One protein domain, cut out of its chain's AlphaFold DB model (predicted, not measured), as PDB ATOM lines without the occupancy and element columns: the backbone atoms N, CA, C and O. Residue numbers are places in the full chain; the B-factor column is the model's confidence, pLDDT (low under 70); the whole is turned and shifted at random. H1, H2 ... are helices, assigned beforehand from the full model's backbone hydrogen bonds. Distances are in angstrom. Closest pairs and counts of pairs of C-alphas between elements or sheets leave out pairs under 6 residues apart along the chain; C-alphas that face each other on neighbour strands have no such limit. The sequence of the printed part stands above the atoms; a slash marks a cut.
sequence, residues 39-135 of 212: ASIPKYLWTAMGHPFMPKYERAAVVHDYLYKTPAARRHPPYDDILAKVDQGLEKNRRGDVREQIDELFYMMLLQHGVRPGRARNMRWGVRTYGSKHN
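What this domain is: This is residues 39 to 135 of the 212 residues of an uncharacterized protein of Plesiocystis pacifica SIR-1 (UniProt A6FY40). What shape does this domain have? H5 is the core of a helical body, with H2 and H6 packed on it, each running opposite ways to it, while H4 crosses near the beginning of H5. Short H3 makes the corner between H2 and H4, and H1 sits at the other end of the body, near the beginning of H6. What is it made of, and how large is it? The printed part has 97 residues with six named helices, H1 to H6 in order along the chain, and no named strand; the class is all helix. It is compact, with a radius of gyration of the C-alphas of 13.1 A and spans of 36 by 26 by 25 A.

How they stand to each other: What is near the first helix? H1, residues 43 to 49, is close but not clearly touching H6, residues 117 to 135: the closest C-alphas, of Met 49 and Arg 119, are 6.7 A apart. What does the hub touch? H5, residues 98 to 112, touches H2, residues 55 to 69, at a shallow tilt of 13 degrees, opposite ways; their closest C-alphas, of Ala 60 and Met 109, are 5.3 A apart. H5 and H6 form a helical hairpin at a shallow tilt of 28 degrees, with the closest C-alphas, of Tyr 107 and Ala 120, 5.7 A apart. With residues 83 to 87 alone, H4, residues 77 to 89, touches H5 about perpendicular at 85 degrees; the closest C-alphas, of Val 86 and Gln 101, are 6.0 A apart. Where does the shortest helix sit, and which helices stay apart? H3, residues 71 to 75, touches H2 and H4 only at the corner, only just, with 3 pairs of C-alphas within 8 A in each case. H2 and H6 are apart, and so are H4 and H6. How complete are the helix backbones? Every O i to N i+4 pair is within hydrogen-bond range in H4 and H5, against 9 of 11 in H2, 12 of 15 in H6, 1 of 3 in H1 and 0 of 1 in H3; of the O i to N i+3 pairs, 2 of 4 in H1 and 2 of 2 in H3 are within range.

Where its parts are: Where do the helices begin and end? H1 begins at C-alpha 43, (-23.915, -57.123, -16.820), and H6 ends at C-alpha 135, (-29.441, -45.118, -4.750). How long are the longer ones? H2 measures 21.1 A from first to last C-alpha, H4 18.5 A, H5 21.0 A and H6 27.3 A.

The domain as a whole: How far does it reach? The two C-alphas farthest apart, of Thr 47 and Pro 77, are 38.1 A apart. Is the printed part unbroken, and where is confidence low? It has no cut and no long link; pLDDT is under 70 at 27 residues, among them residues 89 to 96 and 130 to 135.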
ATOM      1  N   ALA A  39     -15.537 -51.199 -13.192       68.50
ATOM      2  CA  ALA A  39     -16.299 -50.225 -13.961       68.50
ATOM      3  C   ALA A  39     -17.779 -50.589 -13.840       68.50
ATOM      4  O   ALA A  39     -18.146 -51.671 -14.287       68.50
ATOM      5  N   SER A  40     -18.586 -49.720 -13.223       66.81
ATOM      6  CA  SER A  40     -20.028 -49.869 -12.959       66.81
ATOM      7  C   SER A  40     -20.863 -49.985 -14.244       66.81
ATOM      8  O   SER A  40     -21.695 -49.141 -14.570       66.81
ATOM      9  N   ILE A  41     -20.590 -51.040 -15.007       67.38
ATOM     10  CA  ILE A  41     -21.178 -51.408 -16.281       67.38
ATOM     11  C   ILE A  41     -22.220 -52.490 -15.986       67.38
ATOM     12  O   ILE A  41     -21.850 -53.553 -15.474       67.38
ATOM     13  N   PRO A  42     -23.495 -52.282 -16.345       65.75
ATOM     14  CA  PRO A  42     -24.510 -53.326 -16.252       65.75
ATOM     15  C   PRO A  42     -24.087 -54.627 -16.959       65.75
ATOM     16  O   PRO A  42     -23.519 -54.575 -18.054       65.75
ATOM     17  N   LYS A  43     -24.376 -55.793 -16.355       66.19
ATOM     18  CA  LYS A  43     -23.915 -57.123 -16.820       66.19
ATOM     19  C   LYS A  43     -24.181 -57.388 -18.305       66.19
ATOM     20  O   LYS A  43     -23.310 -57.882 -19.014       66.19
ATOM     21  N   TYR A  44     -25.348 -57.007 -18.815       68.56
ATOM     22  CA  TYR A  44     -25.711 -57.224 -20.222       68.56
ATOM     23  C   TYR A  44     -24.871 -56.406 -21.214       68.56
ATOM     24  O   TYR A  44     -24.786 -56.773 -22.383       68.56
ATOM     25  N   LEU A  45     -24.206 -55.332 -20.776       66.19
ATOM     26  CA  LEU A  45     -23.286 -54.580 -21.631       66.19
ATOM     27  C   LEU A  45     -21.876 -55.178 -21.665       66.19
ATOM     28  O   LEU A  45     -21.044 -54.714 -22.448       66.19
ATOM     29  N   TRP A  46     -21.582 -56.206 -20.861       73.69
ATOM     30  CA  TRP A  46     -20.247 -56.809 -20.805       73.69
ATOM     31  C   TRP A  46     -19.854 -57.485 -22.121       73.69
ATOM     32  O   TRP A  46     -18.672 -57.544 -22.449       73.69
ATOM     33  N   THR A  47     -20.822 -57.941 -22.916       71.00
ATOM     34  CA  THR A  47     -20.569 -58.515 -24.247       71.00
ATOM     35  C   THR A  47     -20.090 -57.459 -25.248       71.00
ATOM     36  O   THR A  47     -19.182 -57.723 -26.033       71.00
ATOM     37  N   ALA A  48     -20.639 -56.243 -25.194       66.62
ATOM     38  CA  ALA A  48     -20.286 -55.146 -26.100       66.62
ATOM     39  C   ALA A  48     -19.068 -54.330 -25.621       66.62
ATOM     40  O   ALA A  48     -18.251 -53.841 -26.417       66.62
ATOM     41  N   MET A  49     -18.946 -54.153 -24.304       69.12
ATOM     42  CA  MET A  49     -17.935 -53.292 -23.688       69.12
ATOM     43  C   MET A  49     -16.768 -54.061 -23.074       69.12
ATOM     44  O   MET A  49     -15.710 -53.476 -22.876       69.12
ATOM     45  N   GLY A  50     -16.902 -55.368 -22.873       71.19
ATOM     46  CA  GLY A  50     -15.934 -56.175 -22.146       71.19
ATOM     47  C   GLY A  50     -16.222 -56.205 -20.647       71.19
ATOM     48  O   GLY A  50     -17.082 -55.494 -20.129       71.19
ATOM     49  N   HIS A  51     -15.486 -57.063 -19.948       74.50
ATOM     50  CA  HIS A  51     -15.659 -57.279 -18.516       74.50
ATOM     51  C   HIS A  51     -15.292 -56.011 -17.711       74.50
ATOM     52  O   HIS A  51     -14.288 -55.362 -18.026       74.50
ATOM     53  N   PRO A  52     -16.020 -55.669 -16.633       72.94
ATOM     54  CA  PRO A  52     -15.812 -54.437 -15.857       72.94
ATOM     55  C   PRO A  52     -14.437 -54.349 -15.181       72.94
ATOM     56  O   PRO A  52     -13.982 -53.263 -14.824       72.94
ATOM     57  N   PHE A  53     -13.748 -55.484 -15.051       74.25
ATOM     58  CA  PHE A  53     -12.401 -55.592 -14.483       74.25
ATOM     59  C   PHE A  53     -11.295 -55.704 -15.540       74.25
ATOM     60  O   PHE A  53     -10.201 -56.182 -15.238       74.25
ATOM     61  N   MET A  54     -11.547 -55.313 -16.792       80.00
ATOM     62  CA  MET A  54     -10.457 -55.218 -17.763       80.00
ATOM     63  C   MET A  54      -9.414 -54.183 -17.294       80.00
ATOM     64  O   MET A  54      -9.801 -53.105 -16.837       80.00
ATOM     65  N   PRO A  55      -8.101 -54.438 -17.477       81.19
ATOM     66  CA  PRO A  55      -7.040 -53.545 -16.991       81.19
ATOM     67  C   PRO A  55      -7.166 -52.083 -17.449       81.19
ATOM     68  O   PRO A  55      -6.826 -51.164 -16.710       81.19
ATOM     69  N   LYS A  56      -7.703 -51.863 -18.657       85.69
ATOM     70  CA  LYS A  56      -7.961 -50.532 -19.235       85.69
ATOM     71  C   LYS A  56      -9.099 -49.754 -18.557       85.69
ATOM     72  O   LYS A  56      -9.158 -48.540 -18.693       85.69
ATOM     73  N   TYR A  57      -9.987 -50.434 -17.828       88.38
ATOM     74  CA  TYR A  57     -11.077 -49.814 -17.063       88.38
ATOM     75  C   TYR A  57     -10.750 -49.707 -15.579       88.38
ATOM     76  O   TYR A  57     -11.215 -48.782 -14.919       88.38
ATOM     77  N   GLU A  58      -9.936 -50.633 -15.063       87.56
ATOM     78  CA  GLU A  58      -9.682 -50.798 -13.630       87.56
ATOM     79  C   GLU A  58      -9.193 -49.496 -12.977       87.56
ATOM     80  O   GLU A  58      -9.695 -49.102 -11.930       87.56
ATOM     81  N   ARG A  59      -8.266 -48.777 -13.625       90.25
ATOM     82  CA  ARG A  59      -7.706 -47.515 -13.107       90.25
ATOM     83  C   ARG A  59      -8.744 -46.399 -13.004       90.25
ATOM     84  O   ARG A  59      -8.815 -45.729 -11.978       90.25
ATOM     85  N   ALA A  60      -9.546 -46.218 -14.053       91.25
ATOM     86  CA  ALA A  60     -10.613 -45.220 -14.083       91.25
ATOM     87  C   ALA A  60     -11.696 -45.552 -13.046       91.25
ATOM     88  O   ALA A  60     -12.128 -44.687 -12.288       91.25
ATOM     89  N   ALA A  61     -12.073 -46.827 -12.966       90.50
ATOM     90  CA  ALA A  61     -13.084 -47.312 -12.041       90.50
ATOM     91  C   ALA A  61     -12.670 -47.153 -10.569       90.50
ATOM     92  O   ALA A  61     -13.492 -46.760  -9.752       90.50
ATOM     93  N   VAL A  62     -11.397 -47.390 -10.223       90.19
ATOM     94  CA  VAL A  62     -10.907 -47.216  -8.842       90.19
ATOM     95  C   VAL A  62     -11.052 -45.768  -8.374       90.19
ATOM     96  O   VAL A  62     -11.537 -45.532  -7.268       90.19
ATOM     97  N   VAL A  63     -10.657 -44.796  -9.204       90.38
ATOM     98  CA  VAL A  63     -10.776 -43.367  -8.863       90.38
ATOM     99  C   VAL A  63     -12.241 -42.953  -8.772       90.38
ATOM    100  O   VAL A  63     -12.629 -42.290  -7.808       90.38
ATOM    101  N   HIS A  64     -13.056 -43.387  -9.735       90.44
ATOM    102  CA  HIS A  64     -14.496 -43.147  -9.749       90.44
ATOM    103  C   HIS A  64     -15.167 -43.664  -8.467       90.44
ATOM    104  O   HIS A  64     -15.795 -42.889  -7.744       90.44
ATOM    105  N   ASP A  65     -14.977 -44.942  -8.132       88.00
ATOM    106  CA  ASP A  65     -15.582 -45.570  -6.954       88.00
ATOM    107  C   ASP A  65     -15.114 -44.914  -5.656       88.00
ATOM    108  O   ASP A  65     -15.917 -44.693  -4.743       88.00
ATOM    109  N   TYR A  66     -13.829 -44.557  -5.572       87.75
ATOM    110  CA  TYR A  66     -13.276 -43.884  -4.405       87.75
ATOM    111  C   TYR A  66     -13.926 -42.519  -4.173       87.75
ATOM    112  O   TYR A  66     -14.390 -42.243  -3.063       87.75
ATOM    113  N   LEU A  67     -14.021 -41.692  -5.215       85.44
ATOM    114  CA  LEU A  67     -14.659 -40.378  -5.143       85.44
ATOM    115  C   LEU A  67     -16.156 -40.477  -4.873       85.44
ATOM    116  O   LEU A  67     -16.709 -39.683  -4.104       85.44
ATOM    117  N   TYR A  68     -16.825 -41.467  -5.458       83.38
ATOM    118  CA  TYR A  68     -18.252 -41.663  -5.257       83.38
ATOM    119  C   TYR A  68     -18.561 -42.090  -3.816       83.38
ATOM    120  O   TYR A  68     -19.432 -41.497  -3.177       83.38
ATOM    121  N   LYS A  69     -17.812 -43.054  -3.271       82.75
ATOM    122  CA  LYS A  69     -18.083 -43.673  -1.961       82.75
ATOM    123  C   LYS A  69     -17.388 -42.990  -0.784       82.75
ATOM    124  O   LYS A  69     -17.759 -43.239   0.360       82.75
ATOM    125  N   THR A  70     -16.451 -42.079  -1.048       82.06
ATOM    126  CA  THR A  70     -15.735 -41.322  -0.011       82.06
ATOM    127  C   THR A  70     -15.999 -39.820  -0.160       82.06
ATOM    128  O   THR A  70     -15.132 -39.086  -0.630       82.06
ATOM    129  N   PRO A  71     -17.171 -39.296   0.260       77.38
ATOM    130  CA  PRO A  71     -17.480 -37.867   0.147       77.38
ATOM    131  C   PRO A  71     -16.428 -36.946   0.780       77.38
ATOM    132  O   PRO A  71     -16.175 -35.860   0.265       77.38
ATOM    133  N   ALA A  72     -15.776 -37.390   1.860       72.31
ATOM    134  CA  ALA A  72     -14.685 -36.656   2.497       72.31
ATOM    135  C   ALA A  72     -13.457 -36.494   1.582       72.31
ATOM    136  O   ALA A  72     -12.804 -35.455   1.624       72.31
ATOM    137  N   ALA A  73     -13.177 -37.471   0.711       71.44
ATOM    138  CA  ALA A  73     -12.057 -37.409  -0.225       71.44
ATOM    139  C   ALA A  73     -12.232 -36.304  -1.273       71.44
ATOM    140  O   ALA A  73     -11.243 -35.761  -1.749       71.44
ATOM    141  N   ARG A  74     -13.476 -35.920  -1.586       74.56
ATOM    142  CA  ARG A  74     -13.785 -34.855  -2.555       74.56
ATOM    143  C   ARG A  74     -13.316 -33.479  -2.089       74.56
ATOM    144  O   ARG A  74     -13.051 -32.622  -2.911       74.56
ATOM    145  N   ARG A  75     -13.213 -33.281  -0.770       69.12
ATOM    146  CA  ARG A  75     -12.702 -32.050  -0.144       69.12
ATOM    147  C   ARG A  75     -11.206 -32.134   0.168       69.12
ATOM    148  O   ARG A  75     -10.675 -31.267   0.854       69.12
ATOM    149  N   HIS A  76     -10.539 -33.206  -0.261       68.06
ATOM    150  CA  HIS A  76      -9.102 -33.355  -0.087       68.06
ATOM    151  C   HIS A  76      -8.380 -32.637  -1.244       68.06
ATOM    152  O   HIS A  76      -8.783 -32.822  -2.395       68.06
ATOM    153  N   PRO A  77      -7.298 -31.874  -0.983       56.97
ATOM    154  CA  PRO A  77      -6.673 -30.960  -1.947       56.97
ATOM    155  C   PRO A  77      -6.358 -31.486  -3.362       56.97
ATOM    156  O   PRO A  77      -6.574 -30.727  -4.302       56.97
ATOM    157  N   PRO A  78      -5.894 -32.736  -3.590       68.12
ATOM    158  CA  PRO A  78      -5.713 -33.225  -4.952       68.12
ATOM    159  C   PRO A  78      -7.045 -33.346  -5.698       68.12
ATOM    160  O   PRO A  78      -7.091 -33.078  -6.889       68.12
ATOM    161  N   TYR A  79      -8.134 -33.717  -5.022       77.75
ATOM    162  CA  TYR A  79      -9.418 -33.955  -5.675       77.75
ATOM    163  C   TYR A  79     -10.280 -32.711  -5.811       77.75
ATOM    164  O   TYR A  79     -10.983 -32.604  -6.806       77.75
ATOM    165  N   ASP A  80     -10.200 -31.773  -4.870       74.75
ATOM    166  CA  ASP A  80     -10.881 -30.482  -5.002       74.75
ATOM    167  C   ASP A  80     -10.351 -29.718  -6.233       74.75
ATOM    168  O   ASP A  80     -11.127 -29.276  -7.075       74.75
ATOM    169  N   ASP A  81      -9.024 -29.696  -6.427       80.19
ATOM    170  CA  ASP A  81      -8.390 -29.119  -7.624       80.19
ATOM    171  C   ASP A  81      -8.743 -29.889  -8.909       80.19
ATOM    172  O   ASP A  81      -9.091 -29.282  -9.923       80.19
ATOM    173  N   ILE A  82      -8.712 -31.230  -8.878       79.56
ATOM    174  CA  ILE A  82      -9.122 -32.060 -10.024       79.56
ATOM    175  C   ILE A  82     -10.566 -31.754 -10.427       79.56
ATOM    176  O   ILE A  82     -10.833 -31.518 -11.602       79.56
ATOM    177  N   LEU A  83     -11.495 -31.758  -9.471       79.50
ATOM    178  CA  LEU A  83     -12.917 -31.556  -9.738       79.50
ATOM    179  C   LEU A  83     -13.207 -30.117 -10.185       79.50
ATOM    180  O   LEU A  83     -13.996 -29.925 -11.106       79.50
ATOM    181  N   ALA A  84     -12.515 -29.123  -9.625       79.88
ATOM    182  CA  ALA A  84     -12.597 -27.740 -10.089       79.88
ATOM    183  C   ALA A  84     -12.101 -27.577 -11.537       79.88
ATOM    184  O   ALA A  84     -12.719 -26.862 -12.324       79.88
ATOM    185  N   LYS A  85     -11.015 -28.261 -11.924       79.56
ATOM    186  CA  LYS A  85     -10.522 -28.261 -13.313       79.56
ATOM    187  C   LYS A  85     -11.483 -28.955 -14.272       79.56
ATOM    188  O   LYS A  85     -11.672 -28.476 -15.386       79.56
ATOM    189  N   VAL A  86     -12.111 -30.051 -13.839       79.25
ATOM    190  CA  VAL A  86     -13.187 -30.694 -14.605       79.25
ATOM    191  C   VAL A  86     -14.355 -29.724 -14.795       79.25
ATOM    192  O   VAL A  86     -14.812 -29.555 -15.919       79.25
ATOM    193  N   ASP A  87     -14.790 -29.035 -13.735       79.69
ATOM    194  CA  ASP A  87     -15.887 -28.055 -13.788       79.69
ATOM    195  C   ASP A  87     -15.596 -26.891 -14.745       79.69
ATOM    196  O   ASP A  87     -16.480 -26.467 -15.478       79.69
ATOM    197  N   GLN A  88     -14.348 -26.413 -14.802       75.31
ATOM    198  CA  GLN A  88     -13.928 -25.375 -15.756       75.31
ATOM    199  C   GLN A  88     -13.955 -25.844 -17.220       75.31
ATOM    200  O   GLN A  88     -14.143 -25.017 -18.116       75.31
ATOM    201  N   GLY A  89     -13.726 -27.141 -17.461       64.31
ATOM    202  CA  GLY A  89     -13.748 -27.762 -18.789       64.31
ATOM    203  C   GLY A  89     -15.145 -28.185 -19.256       64.31
ATOM    204  O   GLY A  89     -15.374 -28.312 -20.458       64.31
ATOM    205  N   LEU A  90     -16.091 -28.377 -18.334       60.62
ATOM    206  CA  LEU A  90     -17.514 -28.463 -18.651       60.62
ATOM    207  C   LEU A  90     -17.971 -27.059 -19.089       60.62
ATOM    208  O   LEU A  90     -17.696 -26.081 -18.403       60.62
ATOM    209  N   GLU A  91     -18.610 -26.921 -20.257       54.75
ATOM    210  CA  GLU A  91     -19.021 -25.615 -20.806       54.75
ATOM    211  C   GLU A  91     -19.602 -24.669 -19.732       54.75
ATOM    212  O   GLU A  91     -20.448 -25.074 -18.931       54.75
ATOM    213  N   LYS A  92     -19.199 -23.384 -19.774       47.59
ATOM    214  CA  LYS A  92     -19.441 -22.297 -18.789       47.59
ATOM    215  C   LYS A  92     -20.889 -22.074 -18.292       47.59
ATOM    216  O   LYS A  92     -21.111 -21.172 -17.489       47.59
ATOM    217  N   ASN A  93     -21.877 -22.841 -18.747       43.22
ATOM    218  CA  ASN A  93     -23.300 -22.663 -18.446       43.22
ATOM    219  C   ASN A  93     -23.942 -23.758 -17.582       43.22
ATOM    220  O   ASN A  93     -25.158 -23.733 -17.387       43.22
ATOM    221  N   ARG A  94     -23.176 -24.692 -17.014       52.22
ATOM    222  CA  ARG A  94     -23.697 -25.600 -15.985       52.22
ATOM    223  C   ARG A  94     -22.662 -25.753 -14.883       52.22
ATOM    224  O   ARG A  94     -21.642 -26.381 -15.105       52.22
ATOM    225  N   ARG A  95     -22.946 -25.237 -13.682       46.31
ATOM    226  CA  ARG A  95     -22.323 -25.806 -12.479       46.31
ATOM    227  C   ARG A  95     -22.754 -27.267 -12.441       46.31
ATOM    228  O   ARG A  95     -23.937 -27.531 -12.212       46.31
ATOM    229  N   GLY A  96     -21.841 -28.174 -12.765       55.78
ATOM    230  CA  GLY A  96     -22.124 -29.601 -12.730       55.78
ATOM    231  C   GLY A  96     -22.366 -30.035 -11.290       55.78
ATOM    232  O   GLY A  96     -21.734 -29.528 -10.363       55.78
ATOM    233  N   ASP A  97     -23.282 -30.980 -11.079       77.19
ATOM    234  CA  ASP A  97     -23.278 -31.746  -9.830       77.19
ATOM    235  C   ASP A  97     -21.884 -32.385  -9.681       77.19
ATOM    236  O   ASP A  97     -21.293 -32.836 -10.661       77.19
ATOM    237  N   VAL A  98     -21.355 -32.468  -8.462       78.31
ATOM    238  CA  VAL A  98     -20.092 -33.165  -8.166       78.31
ATOM    239  C   VAL A  98     -20.101 -34.587  -8.736       78.31
ATOM    240  O   VAL A  98     -19.067 -35.108  -9.141       78.31
ATOM    241  N   ARG A  99     -21.278 -35.219  -8.819       81.06
ATOM    242  CA  ARG A  99     -21.448 -36.501  -9.518       81.06
ATOM    243  C   ARG A  99     -21.118 -36.418 -11.008       81.06
ATOM    244  O   ARG A  99     -20.393 -37.264 -11.506       81.06
ATOM    245  N   GLU A 100     -21.596 -35.390 -11.698       82.31
ATOM    246  CA  GLU A 100     -21.315 -35.169 -13.120       82.31
ATOM    247  C   GLU A 100     -19.826 -34.892 -13.366       82.31
ATOM    248  O   GLU A 100     -19.275 -35.388 -14.347       82.31
ATOM    249  N   GLN A 101     -19.161 -34.187 -12.445       84.62
ATOM    250  CA  GLN A 101     -17.706 -33.994 -12.483       84.62
ATOM    251  C   GLN A 101     -16.952 -35.323 -12.297       84.62
ATOM    252  O   GLN A 101     -15.976 -35.587 -12.994       84.62
ATOM    253  N   ILE A 102     -17.415 -36.194 -11.393       88.19
ATOM    254  CA  ILE A 102     -16.838 -37.535 -11.196       88.19
ATOM    255  C   ILE A 102     -17.049 -38.415 -12.442       88.19
ATOM    256  O   ILE A 102     -16.119 -39.103 -12.866       88.19
ATOM    257  N   ASP A 103     -18.232 -38.367 -13.058       88.69
ATOM    258  CA  ASP A 103     -18.546 -39.114 -14.284       88.69
ATOM    259  C   ASP A 103     -17.709 -38.627 -15.482       88.69
ATOM    260  O   ASP A 103     -17.264 -39.427 -16.308       88.69
ATOM    261  N   GLU A 104     -17.482 -37.315 -15.592       87.75
ATOM    262  CA  GLU A 104     -16.602 -36.730 -16.612       87.75
ATOM    263  C   GLU A 104     -15.142 -37.129 -16.377       87.75
ATOM    264  O   GLU A 104     -14.467 -37.585 -17.298       87.75
ATOM    265  N   LEU A 105     -14.664 -37.066 -15.132       89.62
ATOM    266  CA  LEU A 105     -13.326 -37.536 -14.788       89.62
ATOM    267  C   LEU A 105     -13.135 -39.011 -15.172       89.62
ATOM    268  O   LEU A 105     -12.108 -39.383 -15.744       89.62
ATOM    269  N   PHE A 106     -14.139 -39.848 -14.904       91.44
ATOM    270  CA  PHE A 106     -14.144 -41.248 -15.316       91.44
ATOM    271  C   PHE A 106     -14.019 -41.391 -16.839       91.44
ATOM    272  O   PHE A 106     -13.172 -42.150 -17.311       91.44
ATOM    273  N   TYR A 107     -14.791 -40.622 -17.611       90.25
ATOM    274  CA  TYR A 107     -14.697 -40.588 -19.073       90.25
ATOM    275  C   TYR A 107     -13.298 -40.209 -19.573       90.25
ATOM    276  O   TYR A 107     -12.717 -40.941 -20.377       90.25
ATOM    277  N   MET A 108     -12.718 -39.128 -19.048       88.31
ATOM    278  CA  MET A 108     -11.376 -38.669 -19.428       88.31
ATOM    279  C   MET A 108     -10.309 -39.737 -19.148       88.31
ATOM    280  O   MET A 108      -9.429 -39.986 -19.974       88.31
ATOM    281  N   MET A 109     -10.409 -40.425 -18.008       92.38
ATOM    282  CA  MET A 109      -9.495 -41.517 -17.665       92.38
ATOM    283  C   MET A 109      -9.660 -42.743 -18.572       92.38
ATOM    284  O   MET A 109      -8.669 -43.406 -18.882       92.38
ATOM    285  N   LEU A 110     -10.881 -43.054 -19.025       90.06
ATOM    286  CA  LEU A 110     -11.107 -44.125 -19.999       90.06
ATOM    287  C   LEU A 110     -10.404 -43.813 -21.327       90.06
ATOM    288  O   LEU A 110      -9.685 -44.669 -21.843       90.06
ATOM    289  N   LEU A 111     -10.558 -42.591 -21.846       89.56
ATOM    290  CA  LEU A 111      -9.877 -42.159 -23.072       89.56
ATOM    291  C   LEU A 111      -8.357 -42.287 -22.938       89.56
ATOM    292  O   LEU A 111      -7.703 -42.891 -23.787       89.56
ATOM    293  N   GLN A 112      -7.803 -41.805 -21.820       89.81
ATOM    294  CA  GLN A 112      -6.370 -41.884 -21.535       89.81
ATOM    295  C   GLN A 112      -5.836 -43.327 -21.523       89.81
ATOM    296  O   GLN A 112      -4.675 -43.569 -21.850       89.81
ATOM    297  N   HIS A 113      -6.667 -44.301 -21.149       88.75
ATOM    298  CA  HIS A 113      -6.306 -45.720 -21.133       88.75
ATOM    299  C   HIS A 113      -6.663 -46.464 -22.431       88.75
ATOM    300  O   HIS A 113      -6.746 -47.696 -22.436       88.75
ATOM    301  N   GLY A 114      -6.845 -45.735 -23.537       88.00
ATOM    302  CA  GLY A 114      -7.044 -46.303 -24.872       88.00
ATOM    303  C   GLY A 114      -8.449 -46.863 -25.095       88.00
ATOM    304  O   GLY A 114      -8.671 -47.707 -25.969       88.00
ATOM    305  N   VAL A 115      -9.427 -46.450 -24.288       85.38
ATOM    306  CA  VAL A 115     -10.823 -46.807 -24.530       85.38
ATOM    307  C   VAL A 115     -11.364 -45.906 -25.631       85.38
ATOM    308  O   VAL A 115     -11.402 -44.691 -25.479       85.38
ATOM    309  N   ARG A 116     -11.824 -46.515 -26.729       84.56
ATOM    310  CA  ARG A 116     -12.433 -45.793 -27.857       84.56
ATOM    311  C   ARG A 116     -13.527 -44.815 -27.386       84.56
ATOM    312  O   ARG A 116     -14.364 -45.241 -26.577       84.56
ATOM    313  N   PRO A 117     -13.616 -43.588 -27.938       83.19
ATOM    314  CA  PRO A 117     -14.542 -42.552 -27.470       83.19
ATOM    315  C   PRO A 117     -16.002 -42.988 -27.398       83.19
ATOM    316  O   PRO A 117     -16.659 -42.768 -26.386       83.19
ATOM    317  N   GLY A 118     -16.515 -43.683 -28.419       78.50
ATOM    318  CA  GLY A 118     -17.892 -44.191 -28.400       78.50
ATOM    319  C   GLY A 118     -18.160 -45.158 -27.237       78.50
ATOM    320  O   GLY A 118     -19.202 -45.093 -26.589       78.50
ATOM    321  N   ARG A 119     -17.187 -46.015 -26.899       82.31
ATOM    322  CA  ARG A 119     -17.300 -46.926 -25.752       82.31
ATOM    323  C   ARG A 119     -17.187 -46.169 -24.431       82.31
ATOM    324  O   ARG A 119     -17.973 -46.431 -23.529       82.31
ATOM    325  N   ALA A 120     -16.250 -45.229 -24.324       84.88
ATOM    326  CA  ALA A 120     -16.109 -44.391 -23.138       84.88
ATOM    327  C   ALA A 120     -17.383 -43.561 -22.882       84.88
ATOM    328  O   ALA A 120     -17.847 -43.497 -21.746       84.88
ATOM    329  N   ARG A 121     -18.017 -43.026 -23.939       83.62
ATOM    330  CA  ARG A 121     -19.314 -42.331 -23.875       83.62
ATOM    331  C   ARG A 121     -20.423 -43.237 -23.348       83.62
ATOM    332  O   ARG A 121     -21.140 -42.837 -22.437       83.62
ATOM    333  N   ASN A 122     -20.524 -44.470 -23.847       82.19
ATOM    334  CA  ASN A 122     -21.510 -45.440 -23.356       82.19
ATOM    335  C   ASN A 122     -21.279 -45.809 -21.884       82.19
ATOM    336  O   ASN A 122     -22.233 -45.898 -21.116       82.19
ATOM    337  N   MET A 123     -20.020 -45.986 -21.472       85.88
ATOM    338  CA  MET A 123     -19.675 -46.258 -20.073       85.88
ATOM    339  C   MET A 123     -20.034 -45.079 -19.164       85.88
ATOM    340  O   MET A 123     -20.656 -45.280 -18.123       85.88
ATOM    341  N   ARG A 124     -19.709 -43.850 -19.582       86.12
ATOM    342  CA  ARG A 124     -20.086 -42.618 -18.881       86.12
ATOM    343  C   ARG A 124     -21.606 -42.477 -18.759       86.12
ATOM    344  O   ARG A 124     -22.132 -42.161 -17.698       86.12
ATOM    345  N   TRP A 125     -22.327 -42.716 -19.850       83.75
ATOM    346  CA  TRP A 125     -23.784 -42.670 -19.852       83.75
ATOM    347  C   TRP A 125     -24.385 -43.734 -18.921       83.75
ATOM    348  O   TRP A 125     -25.332 -43.444 -18.190       83.75
ATOM    349  N   GLY A 126     -23.788 -44.930 -18.887       79.69
ATOM    350  CA  GLY A 126     -24.130 -45.990 -17.942       79.69
ATOM    351  C   GLY A 126     -24.016 -45.526 -16.489       79.69
ATOM    352  O   GLY A 126     -24.998 -45.579 -15.753       79.69
ATOM    353  N   VAL A 127     -22.865 -44.990 -16.074       80.31
ATOM    354  CA  VAL A 127     -22.692 -44.529 -14.682       80.31
ATOM    355  C   VAL A 127     -23.636 -43.376 -14.328       80.31
ATOM    356  O   VAL A 127     -24.254 -43.401 -13.264       80.31
ATOM    357  N   ARG A 128     -23.872 -42.443 -15.259       80.62
ATOM    358  CA  ARG A 128     -24.765 -41.294 -15.052       80.62
ATOM    359  C   ARG A 128     -26.221 -41.718 -14.846       80.62
ATOM    360  O   ARG A 128     -26.897 -41.247 -13.924       80.62
ATOM    361  N   THR A 129     -26.705 -42.615 -15.704       73.00
ATOM    362  CA  THR A 129     -28.106 -43.063 -15.727       73.00
ATOM    363  C   THR A 129     -28.402 -44.037 -14.586       73.00
ATOM    364  O   THR A 129     -29.423 -43.905 -13.904       73.00
ATOM    365  N   TYR A 130     -27.491 -44.977 -14.331       69.00
ATOM    366  CA  TYR A 130     -27.705 -46.067 -13.378       69.00
ATOM    367  C   TYR A 130     -27.205 -45.737 -11.972       69.00
ATOM    368  O   TYR A 130     -27.856 -46.107 -10.995       69.00
ATOM    369  N   GLY A 131     -26.137 -44.949 -11.836       62.44
ATOM    370  CA  GLY A 131     -25.653 -44.472 -10.536       62.44
ATOM    371  C   GLY A 131     -26.647 -43.545  -9.828       62.44
ATOM    372  O   GLY A 131     -26.757 -43.566  -8.602       62.44
ATOM    373  N   SER A 132     -27.437 -42.773 -10.584       52.84
ATOM    374  CA  SER A 132     -28.429 -41.839 -10.028       52.84
ATOM    375  C   SER A 132     -29.748 -42.514  -9.630       52.84
ATOM    376  O   SER A 132     -30.326 -42.163  -8.599       52.84
ATOM    377  N   LYS A 133     -30.228 -43.492 -10.415       43.44
ATOM    378  CA  LYS A 133     -31.508 -44.188 -10.174       43.44
ATOM    379  C   LYS A 133     -31.402 -45.324  -9.144       43.44
ATOM    380  O   LYS A 133     -32.380 -45.595  -8.449       43.44
ATOM    381  N   HIS A 134     -30.227 -45.935  -8.965       43.84
ATOM    382  CA  HIS A 134     -30.050 -47.069  -8.050       43.84
ATOM    383  C   HIS A 134     -29.675 -46.708  -6.606       43.84
ATOM    384  O   HIS A 134     -29.404 -47.610  -5.826       43.84
ATOM    385  N   ASN A 135     -29.741 -45.449  -6.158       38.12
ATOM    386  CA  ASN A 135     -29.441 -45.118  -4.750       38.12
ATOM    387  C   ASN A 135     -30.390 -45.808  -3.723       38.12
ATOM    388  O   ASN A 135     -30.086 -45.862  -2.534       38.12
TER     389      ASN A 135